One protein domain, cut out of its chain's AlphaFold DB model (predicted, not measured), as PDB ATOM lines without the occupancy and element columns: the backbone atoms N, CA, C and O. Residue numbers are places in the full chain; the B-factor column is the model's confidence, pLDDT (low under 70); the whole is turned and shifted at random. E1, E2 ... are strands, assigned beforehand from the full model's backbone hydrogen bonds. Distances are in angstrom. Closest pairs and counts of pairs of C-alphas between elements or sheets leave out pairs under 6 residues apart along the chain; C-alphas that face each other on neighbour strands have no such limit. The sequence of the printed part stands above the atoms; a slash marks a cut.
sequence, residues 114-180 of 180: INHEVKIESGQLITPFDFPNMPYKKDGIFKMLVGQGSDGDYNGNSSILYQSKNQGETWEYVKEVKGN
ATOM      1  N   ILE A 114     131.205 305.983 217.563       93.88
ATOM      2  CA  ILE A 114     131.219 307.232 216.799       93.88
ATOM      3  C   ILE A 114     131.893 306.946 215.459       93.88
ATOM      4  O   ILE A 114     133.052 306.540 215.448       93.88
ATOM      5  N   ASN A 115     131.179 307.148 214.350       90.38
ATOM      6  CA  ASN A 115     131.760 307.021 213.014       90.38
ATOM      7  C   ASN A 115     132.888 308.043 212.829       90.38
ATOM      8  O   ASN A 115     132.777 309.195 213.249       90.38
ATOM      9  N   HIS A 116     133.975 307.617 212.192       91.94
ATOM     10  CA  HIS A 116     135.108 308.490 211.922       91.94
ATOM     11  C   HIS A 116     134.906 309.205 210.584       91.94
ATOM     12  O   HIS A 116     134.937 308.570 209.529       91.94
ATOM     13  N   GLU A 117     134.684 310.518 210.640       94.44
ATOM     14  CA  GLU A 117     134.604 311.374 209.457       94.44
ATOM     15  C   GLU A 117     136.000 311.755 208.964       94.44
ATOM     16  O   GLU A 117     136.869 312.142 209.747       94.44
ATOM     17  N   VAL A 118     136.199 311.699 207.649       94.00
ATOM     18  CA  VAL A 118     137.429 312.144 206.991       94.00
ATOM     19  C   VAL A 118     137.107 313.149 205.895       94.00
ATOM     20  O   VAL A 118     136.123 313.017 205.167       94.00
ATOM     21  N   LYS A 119     137.951 314.177 205.784       95.56
ATOM     22  CA  LYS A 119     137.875 315.180 204.722       95.56
ATOM     23  C   LYS A 119     138.824 314.786 203.596       95.56
ATOM     24  O   LYS A 119     140.033 314.761 203.808       95.56
ATOM     25  N   ILE A 120     138.282 314.481 202.420       93.44
ATOM     26  CA  ILE A 120     139.080 314.145 201.230       93.44
ATOM     27  C   ILE A 120     139.550 315.408 200.493       93.44
ATOM     28  O   ILE A 120     139.118 316.517 200.812       93.44
ATOM     29  N   GLU A 121     140.438 315.256 199.505       92.50
ATOM     30  CA  GLU A 121     141.079 316.370 198.778       92.50
ATOM     31  C   GLU A 121     140.085 317.342 198.131       92.50
ATOM     32  O   GLU A 121     140.326 318.548 198.104       92.50
ATOM     33  N   SER A 122     138.927 316.844 197.682       93.38
ATOM     34  CA  SER A 122     137.836 317.671 197.143       93.38
ATOM     35  C   SER A 122     137.186 318.591 198.186       93.38
ATOM     36  O   SER A 122     136.363 319.439 197.847       93.38
ATOM     37  N   GLY A 123     137.521 318.421 199.467       94.38
ATOM     38  CA  GLY A 123     136.923 319.117 200.597       94.38
ATOM     39  C   GLY A 123     135.649 318.464 201.136       94.38
ATOM     40  O   GLY A 123     135.130 318.938 202.148       94.38
ATOM     41  N   GLN A 124     135.165 317.388 200.510       95.62
ATOM     42  CA  GLN A 124     134.006 316.621 200.965       95.62
ATOM     43  C   GLN A 124     134.318 315.858 202.263       95.62
ATOM     44  O   GLN A 124     135.402 315.296 202.416       95.62
ATOM     45  N   LEU A 125     133.352 315.832 203.186       96.00
ATOM     46  CA  LEU A 125     133.368 314.950 204.354       96.00
ATOM     47  C   LEU A 125     132.705 313.619 203.995       96.00
ATOM     48  O   LEU A 125     131.608 313.608 203.436       96.00
ATOM     49  N   ILE A 126     133.374 312.515 204.315       94.31
ATOM     50  CA  ILE A 126     132.882 311.150 204.102       94.31
ATOM     51  C   ILE A 126     133.073 310.308 205.372       94.31
ATOM     52  O   ILE A 126     133.885 310.646 206.234       94.31
ATOM     53  N   THR A 127     132.342 309.196 205.479       94.75
ATOM     54  CA  THR A 127     132.453 308.212 206.572       94.75
ATOM     55  C   THR A 127     132.747 306.831 205.991       94.75
ATOM     56  O   THR A 127     131.865 305.985 205.935       94.75
ATOM     57  N   PRO A 128     133.982 306.571 205.534       95.19
ATOM     58  CA  PRO A 128     134.275 305.370 204.764       95.19
ATOM     59  C   PRO A 128     134.327 304.113 205.639       95.19
ATOM     60  O   PRO A 128     134.559 303.039 205.120       95.19
ATOM     61  N   PHE A 129     134.172 304.221 206.964       96.75
ATOM     62  CA  PHE A 129     134.344 303.113 207.904       96.75
ATOM     63  C   PHE A 129     133.020 302.734 208.580       96.75
ATOM     64  O   PHE A 129     132.696 303.239 209.658       96.75
ATOM     65  N   ASP A 130     132.280 301.807 207.982       95.50
ATOM     66  CA  ASP A 130     130.945 301.362 208.406       95.50
ATOM     67  C   ASP A 130     130.796 299.824 208.442       95.50
ATOM     68  O   ASP A 130     129.704 299.281 208.641       95.50
ATOM     69  N   PHE A 131     131.915 299.100 208.329       96.75
ATOM     70  CA  PHE A 131     131.950 297.640 208.315       96.75
ATOM     71  C   PHE A 131     132.750 297.087 209.514       96.75
ATOM     72  O   PHE A 131     133.929 296.728 209.382       96.75
ATOM     73  N   PRO A 132     132.154 297.010 210.723       97.19
ATOM     74  CA  PRO A 132     132.856 296.575 211.930       97.19
ATOM     75  C   PRO A 132     133.250 295.102 211.830       97.19
ATOM     76  O   PRO A 132     132.429 294.272 211.454       97.19
ATOM     77  N   ASN A 133     134.488 294.756 212.175       96.88
ATOM     78  CA  ASN A 133     134.952 293.375 212.329       96.88
ATOM     79  C   ASN A 133     134.640 292.835 213.729       96.88
ATOM     80  O   ASN A 133     134.264 293.576 214.636       96.88
ATOM     81  N   MET A 134     134.834 291.528 213.922       97.69
ATOM     82  CA  MET A 134     134.684 290.938 215.248       97.69
ATOM     83  C   MET A 134     135.681 291.522 216.253       97.69
ATOM     84  O   MET A 134     136.876 291.617 215.944       97.69
ATOM     85  N   PRO A 135     135.224 291.879 217.468       98.19
ATOM     86  CA  PRO A 135     136.117 292.252 218.544       98.19
ATOM     87  C   PRO A 135     137.121 291.152 218.875       98.19
ATOM     88  O   PRO A 135     136.834 289.961 218.770       98.19
ATOM     89  N   TYR A 136     138.280 291.559 219.373       98.12
ATOM     90  CA  TYR A 136     139.271 290.672 219.972       98.12
ATOM     91  C   TYR A 136     139.854 291.311 221.230       98.12
ATOM     92  O   TYR A 136     139.824 292.529 221.408       98.12
ATOM     93  N   LYS A 137     140.395 290.484 222.125       97.06
ATOM     94  CA  LYS A 137     140.989 290.950 223.379       97.06
ATOM     95  C   LYS A 137     142.509 290.918 223.281       97.06
ATOM     96  O   LYS A 137     143.084 289.890 222.934       97.06
ATOM     97  N   LYS A 138     143.157 292.031 223.619       96.94
ATOM     98  CA  LYS A 138     144.615 292.145 223.719       96.94
ATOM     99  C   LYS A 138     144.969 292.937 224.973       96.94
ATOM    100  O   LYS A 138     144.469 294.043 225.149       96.94
ATOM    101  N   ASP A 139     145.802 292.359 225.836       95.56
ATOM    102  CA  ASP A 139     146.278 292.984 227.081       95.56
ATOM    103  C   ASP A 139     145.133 293.481 227.986       95.56
ATOM    104  O   ASP A 139     145.160 294.581 228.526       95.56
ATOM    105  N   GLY A 140     144.060 292.690 228.106       94.94
ATOM    106  CA  GLY A 140     142.885 293.058 228.907       94.94
ATOM    107  C   GLY A 140     141.880 293.981 228.206       94.94
ATOM    108  O   GLY A 140     140.725 294.018 228.620       94.94
ATOM    109  N   ILE A 141     142.278 294.645 227.120       98.00
ATOM    110  CA  ILE A 141     141.492 295.657 226.405       98.00
ATOM    111  C   ILE A 141     140.831 295.034 225.172       98.00
ATOM    112  O   ILE A 141     141.452 294.263 224.432       98.00
ATOM    113  N   PHE A 142     139.561 295.365 224.946       98.56
ATOM    114  CA  PHE A 142     138.846 294.969 223.735       98.56
ATOM    115  C   PHE A 142     139.245 295.882 222.584       98.56
ATOM    116  O   PHE A 142     139.380 297.089 222.760       98.56
ATOM    117  N   LYS A 143     139.443 295.304 221.405       98.69
ATOM    118  CA  LYS A 143     139.815 296.007 220.181       98.69
ATOM    119  C   LYS A 143     138.908 295.570 219.050       98.69
ATOM    120  O   LYS A 143     138.529 294.404 218.982       98.69
ATOM    121  N   MET A 144     138.581 296.502 218.169       98.19
ATOM    122  CA  MET A 144     137.734 296.270 217.004       98.19
ATOM    123  C   MET A 144     138.282 297.089 215.846       98.19
ATOM    124  O   MET A 144     138.566 298.273 216.009       98.19
ATOM    125  N   LEU A 145     138.450 296.456 214.690       98.00
ATOM    126  CA  LEU A 145     138.704 297.175 213.446       98.00
ATOM    127  C   LEU A 145     137.366 297.471 212.775       98.00
ATOM    128  O   LEU A 145     136.516 296.586 212.722       98.00
ATOM    129  N   VAL A 146     137.194 298.674 212.248       98.12
ATOM    130  CA  VAL A 146     136.064 299.036 211.390       98.12
ATOM    131  C   VAL A 146     136.622 299.330 210.009       98.12
ATOM    132  O   VAL A 146     137.407 300.264 209.850       98.12
ATOM    133  N   GLY A 147     136.288 298.463 209.057       96.75
ATOM    134  CA  GLY A 147     136.664 298.603 207.654       96.75
ATOM    135  C   GLY A 147     135.573 299.298 206.847       96.75
ATOM    136  O   GLY A 147     134.631 299.838 207.422       96.75
ATOM    137  N   GLN A 148     135.715 299.231 205.527       95.69
ATOM    138  CA  GLN A 148     134.935 300.013 204.559       95.69
ATOM    139  C   GLN A 148     133.959 299.179 203.722       95.69
ATOM    140  O   GLN A 148     133.457 299.646 202.714       95.69
ATOM    141  N   GLY A 149     133.792 297.898 204.063       94.44
ATOM    142  CA  GLY A 149     132.955 296.984 203.290       94.44
ATOM    143  C   GLY A 149     133.483 296.705 201.885       94.44
ATOM    144  O   GLY A 149     134.679 296.811 201.608       94.44
ATOM    145  N   SER A 150     132.587 296.255 201.011       94.50
ATOM    146  CA  SER A 150     132.901 295.897 199.622       94.50
ATOM    147  C   SER A 150     133.087 297.092 198.685       94.50
ATOM    148  O   SER A 150     133.613 296.918 197.589       94.50
ATOM    149  N   ASP A 151     132.618 298.271 199.081       93.56
ATOM    150  CA  ASP A 151     132.732 299.547 198.368       93.56
ATOM    151  C   ASP A 151     133.936 300.382 198.818       93.56
ATOM    152  O   ASP A 151     134.130 301.493 198.332       93.56
ATOM    153  N   GLY A 152     134.777 299.829 199.694       92.44
ATOM    154  CA  GLY A 152     136.012 300.461 200.124       92.44
ATOM    155  C   GLY A 152     136.994 300.731 198.984       92.44
ATOM    156  O   GLY A 152     137.380 299.828 198.233       92.44
ATOM    157  N   ASP A 153     137.461 301.974 198.928       92.94
ATOM    158  CA  ASP A 153     138.620 302.414 198.149       92.94
ATOM    159  C   ASP A 153     139.449 303.499 198.869       92.94
ATOM    160  O   ASP A 153     140.507 303.921 198.384       92.94
ATOM    161  N   TYR A 154     139.034 303.921 200.070       94.62
ATOM    162  CA  TYR A 154     139.684 305.000 200.800       94.62
ATOM    163  C   TYR A 154     141.043 304.553 201.344       94.62
ATOM    164  O   TYR A 154     141.166 303.541 202.040       94.62
ATOM    165  N   ASN A 155     142.082 305.337 201.038       94.06
ATOM    166  CA  ASN A 155     143.439 305.192 201.574       94.06
ATOM    167  C   ASN A 155     143.982 303.746 201.537       94.06
ATOM    168  O   ASN A 155     144.589 303.259 202.496       94.06
ATOM    169  N   GLY A 156     143.737 303.046 200.424       92.88
ATOM    170  CA  GLY A 156     144.173 301.663 200.234       92.88
ATOM    171  C   GLY A 156     143.443 300.673 201.141       92.88
ATOM    172  O   GLY A 156     144.089 299.819 201.744       92.88
ATOM    173  N   ASN A 157     142.119 300.804 201.268       94.06
ATOM    174  CA  ASN A 157     141.280 299.948 202.114       94.06
ATOM    175  C   ASN A 157     141.747 299.889 203.568       94.06
ATOM    176  O   ASN A 157     141.778 298.832 204.206       94.06
ATOM    177  N   SER A 158     142.117 301.053 204.100       96.38
ATOM    178  CA  SER A 158     142.427 301.213 205.514       96.38
ATOM    179  C   SER A 158     141.230 300.875 206.411       96.38
ATOM    180  O   SER A 158     140.096 300.679 205.969       96.38
ATOM    181  N   SER A 159     141.478 300.782 207.712       97.50
ATOM    182  CA  SER A 159     140.463 300.556 208.741       97.50
ATOM    183  C   SER A 159     140.736 301.428 209.959       97.50
ATOM    184  O   SER A 159     141.882 301.775 210.235       97.50
ATOM    185  N   ILE A 160     139.714 301.711 210.761       97.81
ATOM    186  CA  ILE A 160     139.897 302.356 212.065       97.81
ATOM    187  C   ILE A 160     140.004 301.308 213.162       97.81
ATOM    188  O   ILE A 160     139.156 300.428 213.284       97.81
ATOM    189  N   LEU A 161     141.030 301.427 214.003       98.31
ATOM    190  CA  LEU A 161     141.127 300.694 215.255       98.31
ATOM    191  C   LEU A 161     140.393 301.455 216.357       98.31
ATOM    192  O   LEU A 161     140.795 302.558 216.727       98.31
ATOM    193  N   TYR A 162     139.387 300.808 216.933       98.56
ATOM    194  CA  TYR A 162     138.746 301.212 218.176       98.56
ATOM    195  C   TYR A 162     139.209 300.336 219.339       98.56
ATOM    196  O   TYR A 162     139.579 299.169 219.155       98.56
ATOM    197  N   GLN A 163     139.141 300.884 220.549       98.50
ATOM    198  CA  GLN A 163     139.338 300.146 221.792       98.50
ATOM    199  C   GLN A 163     138.157 300.306 222.748       98.50
ATOM    200  O   GLN A 163     137.454 301.310 222.718       98.50
ATOM    201  N   SER A 164     137.991 299.344 223.647       98.62
ATOM    202  CA  SER A 164     137.030 299.397 224.739       98.62
ATOM    203  C   SER A 164     137.656 298.874 226.032       98.62
ATOM    204  O   SER A 164     138.249 297.790 226.069       98.62
ATOM    205  N   LYS A 165     137.520 299.658 227.109       98.06
ATOM    206  CA  LYS A 165     137.976 299.312 228.469       98.06
ATOM    207  C   LYS A 165     136.859 298.715 229.334       98.06
ATOM    208  O   LYS A 165     137.139 298.168 230.395       98.06
ATOM    209  N   ASN A 166     135.617 298.771 228.860       97.50
ATOM    210  CA  ASN A 166     134.405 298.254 229.496       97.50
ATOM    211  C   ASN A 166     133.776 297.140 228.645       97.50
ATOM    212  O   ASN A 166     132.582 297.131 228.372       97.50
ATOM    213  N   GLN A 167     134.601 296.189 228.195       97.19
ATOM    214  CA  GLN A 167     134.134 294.940 227.577       97.19
ATOM    215  C   GLN A 167     133.206 295.123 226.354       97.19
ATOM    216  O   GLN A 167     132.314 294.308 226.105       97.19
ATOM    217  N   GLY A 168     133.434 296.178 225.572       97.50
ATOM    218  CA  GLY A 168     132.694 296.481 224.350       97.50
ATOM    219  C   GLY A 168     131.372 297.219 224.554       97.50
ATOM    220  O   GLY A 168     130.608 297.301 223.595       97.50
ATOM    221  N   GLU A 169     131.095 297.742 225.755       97.12
ATOM    222  CA  GLU A 169     129.949 298.634 225.990       97.12
ATOM    223  C   GLU A 169     130.128 299.981 225.278       97.12
ATOM    224  O   GLU A 169     129.210 300.453 224.615       97.12
ATOM    225  N   THR A 170     131.319 300.582 225.371       97.75
ATOM    226  CA  THR A 170     131.665 301.813 224.648       97.75
ATOM    227  C   THR A 170     133.003 301.677 223.939       97.75
ATOM    228  O   THR A 170     133.906 300.985 224.421       97.75
ATOM    229  N   TRP A 171     133.144 302.375 222.813       98.44
ATOM    230  CA  TRP A 171     134.301 302.283 221.928       98.44
ATOM    231  C   TRP A 171     134.929 303.655 221.684       98.44
ATOM    232  O   TRP A 171     134.238 304.618 221.367       98.44
ATOM    233  N   GLU A 172     136.251 303.719 221.805       97.81
ATOM    234  CA  GLU A 172     137.063 304.918 221.598       97.81
ATOM    235  C   GLU A 172     137.951 304.736 220.368       97.81
ATOM    236  O   GLU A 172     138.576 303.684 220.204       97.81
ATOM    237  N   TYR A 173     138.032 305.766 219.526       97.56
ATOM    238  CA  TYR A 173     138.989 305.817 218.421       97.56
ATOM    239  C   TYR A 173     140.424 305.705 218.952       97.56
ATOM    240  O   TYR A 173     140.786 306.361 219.928       97.56
ATOM    241  N   VAL A 174     141.259 304.909 218.281       97.69
ATOM    242  CA  VAL A 174     142.698 304.827 218.566       97.69
ATOM    243  C   VAL A 174     143.508 305.411 217.420       97.69
ATOM    244  O   VAL A 174     144.321 306.304 217.638       97.69
ATOM    245  N   LYS A 175     143.342 304.855 216.216       97.25
ATOM    246  CA  LYS A 175     144.072 305.265 215.012       97.25
ATOM    247  C   LYS A 175     143.487 304.625 213.762       97.25
ATOM    248  O   LYS A 175     142.884 303.555 213.837       97.25
ATOM    249  N   GLU A 176     143.791 305.209 212.614       97.00
ATOM    250  CA  GLU A 176     143.701 304.514 211.334       97.00
ATOM    251  C   GLU A 176     144.846 303.495 211.177       97.00
ATOM    252  O   GLU A 176     145.973 303.688 211.649       97.00
ATOM    253  N   VAL A 177     144.538 302.374 210.535       96.88
ATOM    254  CA  VAL A 177     145.434 301.262 210.230       96.88
ATOM    255  C   VAL A 177     145.357 301.028 208.729       96.88
ATOM    256  O   VAL A 177     144.271 300.821 208.198       96.88
ATOM    257  N   LYS A 178     146.502 301.079 208.043       91.50
ATOM    258  CA  LYS A 178     146.566 300.841 206.595       91.50
ATOM    259  C   LYS A 178     146.047 299.444 206.249       91.50
ATOM    260  O   LYS A 178     146.220 298.522 207.050       91.50
ATOM    261  N   GLY A 179     145.441 299.312 205.070       77.69
ATOM    262  CA  GLY A 179     145.108 298.009 204.507       77.69
ATOM    263  C   GLY A 179     146.368 297.152 204.357       77.69
ATOM    264  O   GLY A 179     147.474 297.684 204.218       77.69
ATOM    265  N   ASN A 180     146.190 295.836 204.457       58.69
ATOM    266  CA  ASN A 180     147.247 294.866 204.168       58.69
ATOM    267  C   ASN A 180     147.380 294.640 202.664       58.69
ATOM    268  O   ASN A 180     146.327 294.634 201.990       58.69
TER     269      ASN A 180
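Overview. This is residues 114 to 180 of the 180 residues of an uncharacterized protein of Bacillus mycoides (UniProt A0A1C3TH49). Little of the domain is regular structure: a strongly twisted antiparallel sheet, in the order E1 E2 E3 E4, and a long unnamed stretch, residues 114 to 135, which folds back at one end of the elongated outline, where residues 118 to 119 pair with 125 to 126. The 67 printed residues include four named strands, a meander, each strand the antiparallel neighbour of the one before, and no named helix; the class is all strand, with 22 residues in strands. The whole is compact, radius of gyration of the C-alphas 12.5 A, spanning 40 by 21 by 16 A.

Along the chain. E2, residues 141 to 147, measures 19.6 A; E3, 159 to 164, 16.4 A; E4, 172 to 177, 14.6 A, ending at C-alpha (145.434, 301.262, 210.230). E1, 136 to 138, begins at C-alpha (139.271, 290.672, 219.972).

Arrangement. Hairpin E2 and E3 has N 146 and O 160 2.8 A apart; hairpin E1 and E2, N 143 and O 136, 2.8 A; hairpin E3 and E4, N 177 and O 159, 2.7 A. Edge strands E1 and E4 are apart.

Size, cuts and confidence. The farthest C-alphas, Ser 122 and Gly 140, are 40.5 A apart. The printed part has no cut. The E2 to E3 link is long. Residue 180 is under pLDDT 70.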